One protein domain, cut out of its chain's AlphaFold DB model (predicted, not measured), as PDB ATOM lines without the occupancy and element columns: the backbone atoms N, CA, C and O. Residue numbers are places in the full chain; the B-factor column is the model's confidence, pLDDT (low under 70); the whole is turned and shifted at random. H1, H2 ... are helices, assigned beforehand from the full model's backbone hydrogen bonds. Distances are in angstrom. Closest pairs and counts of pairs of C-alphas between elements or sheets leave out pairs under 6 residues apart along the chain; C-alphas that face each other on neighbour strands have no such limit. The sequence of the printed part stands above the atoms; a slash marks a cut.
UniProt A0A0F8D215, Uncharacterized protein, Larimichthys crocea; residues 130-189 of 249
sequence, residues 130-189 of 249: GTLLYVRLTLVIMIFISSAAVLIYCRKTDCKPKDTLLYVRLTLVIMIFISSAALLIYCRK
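Overview. This is residues 130 to 189 of the 249 residues of an uncharacterized protein of Larimichthys crocea (UniProt A0A0F8D215). What is the shape? Two long helices, H1 then H2, run side by side in opposite ways as a loose, narrow U, with a gap between them and a tight turn at one end. What is printed? The printed part has 60 residues, is all helix with no named strand, and is loose, with a radius of gyration of the C-alphas of 14.8 A; it is a rod spanning 48 by 21 by 10 A.

Along the chain. Where is H1? It holds residues 130 to 156, 38.6 A long, from C-alpha 130 at (-171.045, -39.973, 41.027). Where is H2? It holds residues 161 to 189, 42.9 A long, to C-alpha 189 at (-156.178, -45.035, 33.653).

Arrangement. How near are the helices? H1 and H2 are close but not clearly touching; their closest C-alphas, of Val 150 and Thr 164, are 8.0 A apart. How do they run? They run opposite ways at a shallow tilt of 13 degrees. Are their backbones intact? Every O i to N i+4 pair is within hydrogen-bond range in H1 and H2.

Size, cuts and confidence. What stands free? Residues 180 to 189 of H2 do. Where is confidence low? The pLDDT is under 70 at residues 130 to 133, 153 to 164 and 187 to 189. Is there a cut? The printed part has no cut.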
ATOM      1  N   GLY A 130    -171.238 -40.815  39.845       61.09
ATOM      2  CA  GLY A 130    -171.045 -39.973  41.027       61.09
ATOM      3  C   GLY A 130    -169.754 -39.142  41.036       61.09
ATOM      4  O   GLY A 130    -169.772 -38.023  41.536       61.09
ATOM      5  N   THR A 131    -168.648 -39.614  40.450       62.03
ATOM      6  CA  THR A 131    -167.374 -38.866  40.469       62.03
ATOM      7  C   THR A 131    -167.421 -37.661  39.531       62.03
ATOM      8  O   THR A 131    -166.951 -36.587  39.895       62.03
ATOM      9  N   LEU A 132    -168.056 -37.789  38.360       64.75
ATOM     10  CA  LEU A 132    -168.259 -36.658  37.447       64.75
ATOM     11  C   LEU A 132    -169.228 -35.623  38.040       64.75
ATOM     12  O   LEU A 132    -168.980 -34.426  37.924       64.75
ATOM     13  N   LEU A 133    -170.298 -36.074  38.702       69.56
ATOM     14  CA  LEU A 133    -171.226 -35.201  39.431       69.56
ATOM     15  C   LEU A 133    -170.530 -34.463  40.581       69.56
ATOM     16  O   LEU A 133    -170.737 -33.266  40.733       69.56
ATOM     17  N   TYR A 134    -169.657 -35.137  41.332       70.44
ATOM     18  CA  TYR A 134    -168.883 -34.531  42.417       70.44
ATOM     19  C   TYR A 134    -167.869 -33.495  41.907       70.44
ATOM     20  O   TYR A 134    -167.786 -32.392  42.446       70.44
ATOM     21  N   VAL A 135    -167.140 -33.796  40.826       77.12
ATOM     22  CA  VAL A 135    -166.219 -32.835  40.188       77.12
ATOM     23  C   VAL A 135    -166.988 -31.640  39.613       77.12
ATOM     24  O   VAL A 135    -166.574 -30.498  39.789       77.12
ATOM     25  N   ARG A 136    -168.150 -31.868  38.985       81.00
ATOM     26  CA  ARG A 136    -169.015 -30.778  38.504       81.00
ATOM     27  C   ARG A 136    -169.555 -29.925  39.652       81.00
ATOM     28  O   ARG A 136    -169.527 -28.704  39.555       81.00
ATOM     29  N   LEU A 137    -170.009 -30.546  40.739       81.69
ATOM     30  CA  LEU A 137    -170.564 -29.845  41.894       81.69
ATOM     31  C   LEU A 137    -169.498 -29.012  42.619       81.69
ATOM     32  O   LEU A 137    -169.736 -27.849  42.934       81.69
ATOM     33  N   THR A 138    -168.304 -29.571  42.829       78.44
ATOM     34  CA  THR A 138    -167.184 -28.851  43.456       78.44
ATOM     35  C   THR A 138    -166.712 -27.673  42.605       78.44
ATOM     36  O   THR A 138    -166.485 -26.597  43.153       78.44
ATOM     37  N   LEU A 139    -166.654 -27.813  41.276       80.88
ATOM     38  CA  LEU A 139    -166.316 -26.706  40.373       80.88
ATOM     39  C   LEU A 139    -167.313 -25.542  40.498       80.88
ATOM     40  O   LEU A 139    -166.911 -24.385  40.603       80.88
ATOM     41  N   VAL A 140    -168.611 -25.852  40.545       85.44
ATOM     42  CA  VAL A 140    -169.681 -24.857  40.699       85.44
ATOM     43  C   VAL A 140    -169.579 -24.145  42.051       85.44
ATOM     44  O   VAL A 140    -169.606 -22.916  42.099       85.44
ATOM     45  N   ILE A 141    -169.379 -24.888  43.143       84.19
ATOM     46  CA  ILE A 141    -169.211 -24.316  44.489       84.19
ATOM     47  C   ILE A 141    -167.987 -23.387  44.542       84.19
ATOM     48  O   ILE A 141    -168.080 -22.281  45.074       84.19
ATOM     49  N   MET A 142    -166.862 -23.782  43.938       78.81
ATOM     50  CA  MET A 142    -165.646 -22.962  43.900       78.81
ATOM     51  C   MET A 142    -165.843 -21.647  43.133       78.81
ATOM     52  O   MET A 142    -165.317 -20.614  43.552       78.81
ATOM     53  N   ILE A 143    -166.635 -21.648  42.056       83.25
ATOM     54  CA  ILE A 143    -166.987 -20.428  41.306       83.25
ATOM     55  C   ILE A 143    -167.829 -19.482  42.171       83.25
ATOM     56  O   ILE A 143    -167.552 -18.279  42.216       83.25
ATOM     57  N   PHE A 144    -168.819 -20.013  42.895       82.50
ATOM     58  CA  PHE A 144    -169.668 -19.209  43.778       82.50
ATOM     59  C   PHE A 144    -168.882 -18.605  44.947       82.50
ATOM     60  O   PHE A 144    -169.015 -17.409  45.211       82.50
ATOM     61  N   ILE A 145    -168.012 -19.387  45.597       82.44
ATOM     62  CA  ILE A 145    -167.150 -18.901  46.687       82.44
ATOM     63  C   ILE A 145    -166.195 -17.817  46.176       82.44
ATOM     64  O   ILE A 145    -166.062 -16.770  46.806       82.44
ATOM     65  N   SER A 146    -165.579 -18.025  45.009       80.69
ATOM     66  CA  SER A 146    -164.676 -17.040  44.400       80.69
ATOM     67  C   SER A 146    -165.400 -15.735  44.060       80.69
ATOM     68  O   SER A 146    -164.893 -14.655  44.350       80.69
ATOM     69  N   SER A 147    -166.615 -15.823  43.512       82.94
ATOM     70  CA  SER A 147    -167.442 -14.654  43.184       82.94
ATOM     71  C   SER A 147    -167.846 -13.874  44.439       82.94
ATOM     72  O   SER A 147    -167.735 -12.650  44.472       82.94
ATOM     73  N   ALA A 148    -168.253 -14.573  45.503       81.38
ATOM     74  CA  ALA A 148    -168.582 -13.952  46.784       81.38
ATOM     75  C   ALA A 148    -167.353 -13.302  47.439       81.38
ATOM     76  O   ALA A 148    -167.444 -12.179  47.928       81.38
ATOM     77  N   ALA A 149    -166.191 -13.961  47.401       79.06
ATOM     78  CA  ALA A 149    -164.942 -13.415  47.926       79.06
ATOM     79  C   ALA A 149    -164.524 -12.131  47.192       79.06
ATOM     80  O   ALA A 149    -164.149 -11.158  47.842       79.06
ATOM     81  N   VAL A 150    -164.659 -12.091  45.861       75.38
ATOM     82  CA  VAL A 150    -164.407 -10.881  45.060       75.38
ATOM     83  C   VAL A 150    -165.392  -9.770  45.424       75.38
ATOM     84  O   VAL A 150    -164.969  -8.640  45.631       75.38
ATOM     85  N   LEU A 151    -166.684 -10.071  45.583       73.56
ATOM     86  CA  LEU A 151    -167.683  -9.076  45.998       73.56
ATOM     87  C   LEU A 151    -167.409  -8.514  47.401       73.56
ATOM     88  O   LEU A 151    -167.531  -7.309  47.615       73.56
ATOM     89  N   ILE A 152    -167.009  -9.362  48.354       77.50
ATOM     90  CA  ILE A 152    -166.668  -8.951  49.725       77.50
ATOM     91  C   ILE A 152    -165.378  -8.120  49.737       77.50
ATOM     92  O   ILE A 152    -165.310  -7.106  50.432       77.50
ATOM     93  N   TYR A 153    -164.377  -8.512  48.948       69.12
ATOM     94  CA  TYR A 153    -163.112  -7.791  48.824       69.12
ATOM     95  C   TYR A 153    -163.308  -6.420  48.156       69.12
ATOM     96  O   TYR A 153    -162.906  -5.406  48.720       69.12
ATOM     97  N   CYS A 154    -164.043  -6.358  47.040       65.25
ATOM     98  CA  CYS A 154    -164.388  -5.105  46.357       65.25
ATOM     99  C   CYS A 154    -165.254  -4.170  47.209       65.25
ATOM    100  O   CYS A 154    -165.186  -2.957  47.052       65.25
ATOM    101  N   ARG A 155    -166.065  -4.708  48.131       67.50
ATOM    102  CA  ARG A 155    -166.827  -3.891  49.088       67.50
ATOM    103  C   ARG A 155    -165.939  -3.303  50.188       67.50
ATOM    104  O   ARG A 155    -166.299  -2.289  50.777       67.50
ATOM    105  N   LYS A 156    -164.816  -3.958  50.501       67.00
ATOM    106  CA  LYS A 156    -163.903  -3.565  51.583       67.00
ATOM    107  C   LYS A 156    -162.765  -2.657  51.114       67.00
ATOM    108  O   LYS A 156    -162.216  -1.920  51.927       67.00
ATOM    109  N   THR A 157    -162.422  -2.688  49.832       51.47
ATOM    110  CA  THR A 157    -161.381  -1.849  49.231       51.47
ATOM    111  C   THR A 157    -161.882  -1.322  47.893       51.47
ATOM    112  O   THR A 157    -162.252  -2.139  47.056       51.47
ATOM    113  N   ASP A 158    -161.881  -0.004  47.672       62.28
ATOM    114  CA  ASP A 158    -162.183   0.619  46.372       62.28
ATOM    115  C   ASP A 158    -161.272   0.034  45.272       62.28
ATOM    116  O   ASP A 158    -160.126   0.453  45.086       62.28
ATOM    117  N   CYS A 159    -161.744  -1.006  44.577       56.91
ATOM    118  CA  CYS A 159    -160.906  -1.773  43.663       56.91
ATOM    119  C   CYS A 159    -160.657  -1.005  42.366       56.91
ATOM    120  O   CYS A 159    -161.577  -0.702  41.604       56.91
ATOM    121  N   LYS A 160    -159.378  -0.776  42.055       68.69
ATOM    122  CA  LYS A 160    -158.974  -0.375  40.709       68.69
ATOM    123  C   LYS A 160    -159.098  -1.586  39.771       68.69
ATOM    124  O   LYS A 160    -158.629  -2.671  40.111       68.69
ATOM    125  N   PRO A 161    -159.647  -1.417  38.555       62.75
ATOM    126  CA  PRO A 161    -160.008  -2.522  37.654       62.75
ATOM    127  C   PRO A 161    -158.836  -3.429  37.229       62.75
ATOM    128  O   PRO A 161    -159.050  -4.540  36.749       62.75
ATOM    129  N   LYS A 162    -157.590  -2.979  37.411       62.28
ATOM    130  CA  LYS A 162    -156.383  -3.733  37.047       62.28
ATOM    131  C   LYS A 162    -156.081  -4.886  38.014       62.28
ATOM    132  O   LYS A 162    -155.654  -5.944  37.557       62.28
ATOM    133  N   ASP A 163    -156.367  -4.726  39.305       64.44
ATOM    134  CA  ASP A 163    -156.054  -5.740  40.325       64.44
ATOM    135  C   ASP A 163    -157.061  -6.899  40.290       64.44
ATOM    136  O   ASP A 163    -156.701  -8.070  40.423       64.44
ATOM    137  N   THR A 164    -158.325  -6.587  39.988       69.19
ATOM    138  CA  THR A 164    -159.391  -7.576  39.785       69.19
ATOM    139  C   THR A 164    -159.098  -8.483  38.589       69.19
ATOM    140  O   THR A 164    -159.254  -9.700  38.679       69.19
ATOM    141  N   LEU A 165    -158.621  -7.916  37.475       71.62
ATOM    142  CA  LEU A 165    -158.290  -8.682  36.270       71.62
ATOM    143  C   LEU A 165    -157.097  -9.624  36.492       71.62
ATOM    144  O   LEU A 165    -157.101 -10.748  35.992       71.62
ATOM    145  N   LEU A 166    -156.103  -9.197  37.276       75.50
ATOM    146  CA  LEU A 166    -154.939 -10.017  37.619       75.50
ATOM    147  C   LEU A 166    -155.347 -11.220  38.487       75.50
ATOM    148  O   LEU A 166    -154.921 -12.344  38.222       75.50
ATOM    149  N   TYR A 167    -156.254 -11.015  39.444       72.88
ATOM    150  CA  TYR A 167    -156.790 -12.078  40.296       72.88
ATOM    151  C   TYR A 167    -157.673 -13.080  39.531       72.88
ATOM    152  O   TYR A 167    -157.503 -14.297  39.662       72.88
ATOM    153  N   VAL A 168    -158.575 -12.596  38.671       79.00
ATOM    154  CA  VAL A 168    -159.398 -13.459  37.801       79.00
ATOM    155  C   VAL A 168    -158.508 -14.274  36.861       79.00
ATOM    156  O   VAL A 168    -158.706 -15.474  36.695       79.00
ATOM    157  N   ARG A 169    -157.465 -13.656  36.296       80.56
ATOM    158  CA  ARG A 169    -156.497 -14.358  35.449       80.56
ATOM    159  C   ARG A 169    -155.731 -15.433  36.224       80.56
ATOM    160  O   ARG A 169    -155.584 -16.542  35.718       80.56
ATOM    161  N   LEU A 170    -155.268 -15.135  37.439       79.44
ATOM    162  CA  LEU A 170    -154.509 -16.079  38.263       79.44
ATOM    163  C   LEU A 170    -155.355 -17.295  38.673       79.44
ATOM    164  O   LEU A 170    -154.906 -18.433  38.554       79.44
ATOM    165  N   THR A 171    -156.597 -17.065  39.100       80.69
ATOM    166  CA  THR A 171    -157.528 -18.138  39.490       80.69
ATOM    167  C   THR A 171    -157.893 -19.048  38.314       80.69
ATOM    168  O   THR A 171    -157.872 -20.270  38.458       80.69
ATOM    169  N   LEU A 172    -158.141 -18.487  37.128       81.19
ATOM    170  CA  LEU A 172    -158.451 -19.253  35.915       81.19
ATOM    171  C   LEU A 172    -157.276 -20.154  35.492       81.19
ATOM    172  O   LEU A 172    -157.477 -21.318  35.144       81.19
ATOM    173  N   VAL A 173    -156.042 -19.655  35.610       83.62
ATOM    174  CA  VAL A 173    -154.821 -20.431  35.341       83.62
ATOM    175  C   VAL A 173    -154.699 -21.630  36.288       83.62
ATOM    176  O   VAL A 173    -154.470 -22.748  35.828       83.62
ATOM    177  N   ILE A 174    -154.921 -21.440  37.593       83.00
ATOM    178  CA  ILE A 174    -154.877 -22.529  38.586       83.00
ATOM    179  C   ILE A 174    -155.929 -23.607  38.265       83.00
ATOM    180  O   ILE A 174    -155.626 -24.801  38.305       83.00
ATOM    181  N   MET A 175    -157.142 -23.205  37.871       78.00
ATOM    182  CA  MET A 175    -158.216 -24.139  37.506       78.00
ATOM    183  C   MET A 175    -157.896 -24.977  36.259       78.00
ATOM    184  O   MET A 175    -158.233 -26.164  36.216       78.00
ATOM    185  N   ILE A 176    -157.218 -24.397  35.262       83.38
ATOM    186  CA  ILE A 176    -156.752 -25.126  34.072       83.38
ATOM    187  C   ILE A 176    -155.719 -26.183  34.467       83.38
ATOM    188  O   ILE A 176    -155.841 -27.335  34.049       83.38
ATOM    189  N   PHE A 177    -154.741 -25.834  35.310       84.06
ATOM    190  CA  PHE A 177    -153.716 -26.781  35.758       84.06
ATOM    191  C   PHE A 177    -154.309 -27.972  36.519       84.06
ATOM    192  O   PHE A 177    -153.956 -29.116  36.228       84.06
ATOM    193  N   ILE A 178    -155.253 -27.731  37.436       83.75
ATOM    194  CA  ILE A 178    -155.935 -28.796  38.191       83.75
ATOM    195  C   ILE A 178    -156.734 -29.709  37.249       83.75
ATOM    196  O   ILE A 178    -156.656 -30.934  37.350       83.75
ATOM    197  N   SER A 179    -157.462 -29.126  36.294       79.31
ATOM    198  CA  SER A 179    -158.268 -29.880  35.326       79.31
ATOM    199  C   SER A 179    -157.397 -30.714  34.384       79.31
ATOM    200  O   SER A 179    -157.697 -31.878  34.122       79.31
ATOM    201  N   SER A 180    -156.280 -30.150  33.923       80.25
ATOM    202  CA  SER A 180    -155.321 -30.852  33.073       80.25
ATOM    203  C   SER A 180    -154.646 -32.004  33.823       80.25
ATOM    204  O   SER A 180    -154.515 -33.093  33.270       80.25
ATOM    205  N   ALA A 181    -154.277 -31.817  35.095       81.12
ATOM    206  CA  ALA A 181    -153.732 -32.890  35.929       81.12
ATOM    207  C   ALA A 181    -154.751 -34.024  36.144       81.12
ATOM    208  O   ALA A 181    -154.404 -35.197  36.018       81.12
ATOM    209  N   ALA A 182    -156.020 -33.687  36.396       81.12
ATOM    210  CA  ALA A 182    -157.094 -34.670  36.525       81.12
ATOM    211  C   ALA A 182    -157.315 -35.467  35.227       81.12
ATOM    212  O   ALA A 182    -157.455 -36.690  35.276       81.12
ATOM    213  N   LEU A 183    -157.287 -34.799  34.066       77.75
ATOM    214  CA  LEU A 183    -157.366 -35.455  32.759       77.75
ATOM    215  C   LEU A 183    -156.167 -36.370  32.509       77.75
ATOM    216  O   LEU A 183    -156.367 -37.490  32.065       77.75
ATOM    217  N   LEU A 184    -154.942 -35.964  32.852       75.62
ATOM    218  CA  LEU A 184    -153.754 -36.813  32.704       75.62
ATOM    219  C   LEU A 184    -153.820 -38.070  33.583       75.62
ATOM    220  O   LEU A 184    -153.465 -39.159  33.129       75.62
ATOM    221  N   ILE A 185    -154.306 -37.945  34.822       78.25
ATOM    222  CA  ILE A 185    -154.519 -39.089  35.724       78.25
ATOM    223  C   ILE A 185    -155.613 -40.016  35.171       78.25
ATOM    224  O   ILE A 185    -155.476 -41.237  35.226       78.25
ATOM    225  N   TYR A 186    -156.681 -39.449  34.602       74.00
ATOM    226  CA  TYR A 186    -157.746 -40.209  33.951       74.00
ATOM    227  C   TYR A 186    -157.268 -40.911  32.668       74.00
ATOM    228  O   TYR A 186    -157.517 -42.103  32.507       74.00
ATOM    229  N   CYS A 187    -156.528 -40.222  31.797       65.31
ATOM    230  CA  CYS A 187    -155.989 -40.770  30.552       65.31
ATOM    231  C   CYS A 187    -155.010 -41.920  30.818       65.31
ATOM    232  O   CYS A 187    -155.119 -42.969  30.191       65.31
ATOM    233  N   ARG A 188    -154.147 -41.796  31.836       64.81
ATOM    234  CA  ARG A 188    -153.274 -42.900  32.281       64.81
ATOM    235  C   ARG A 188    -154.042 -44.121  32.789       64.81
ATOM    236  O   ARG A 188    -153.507 -45.224  32.799       64.81
ATOM    237  N   LYS A 189    -155.292 -43.943  33.226       52.91
ATOM    238  CA  LYS A 189    -156.178 -45.035  33.653       52.91
ATOM    239  C   LYS A 189    -156.914 -45.694  32.478       52.91
ATOM    240  O   LYS A 189    -157.450 -46.786  32.646       52.91
TER     241      LYS A 189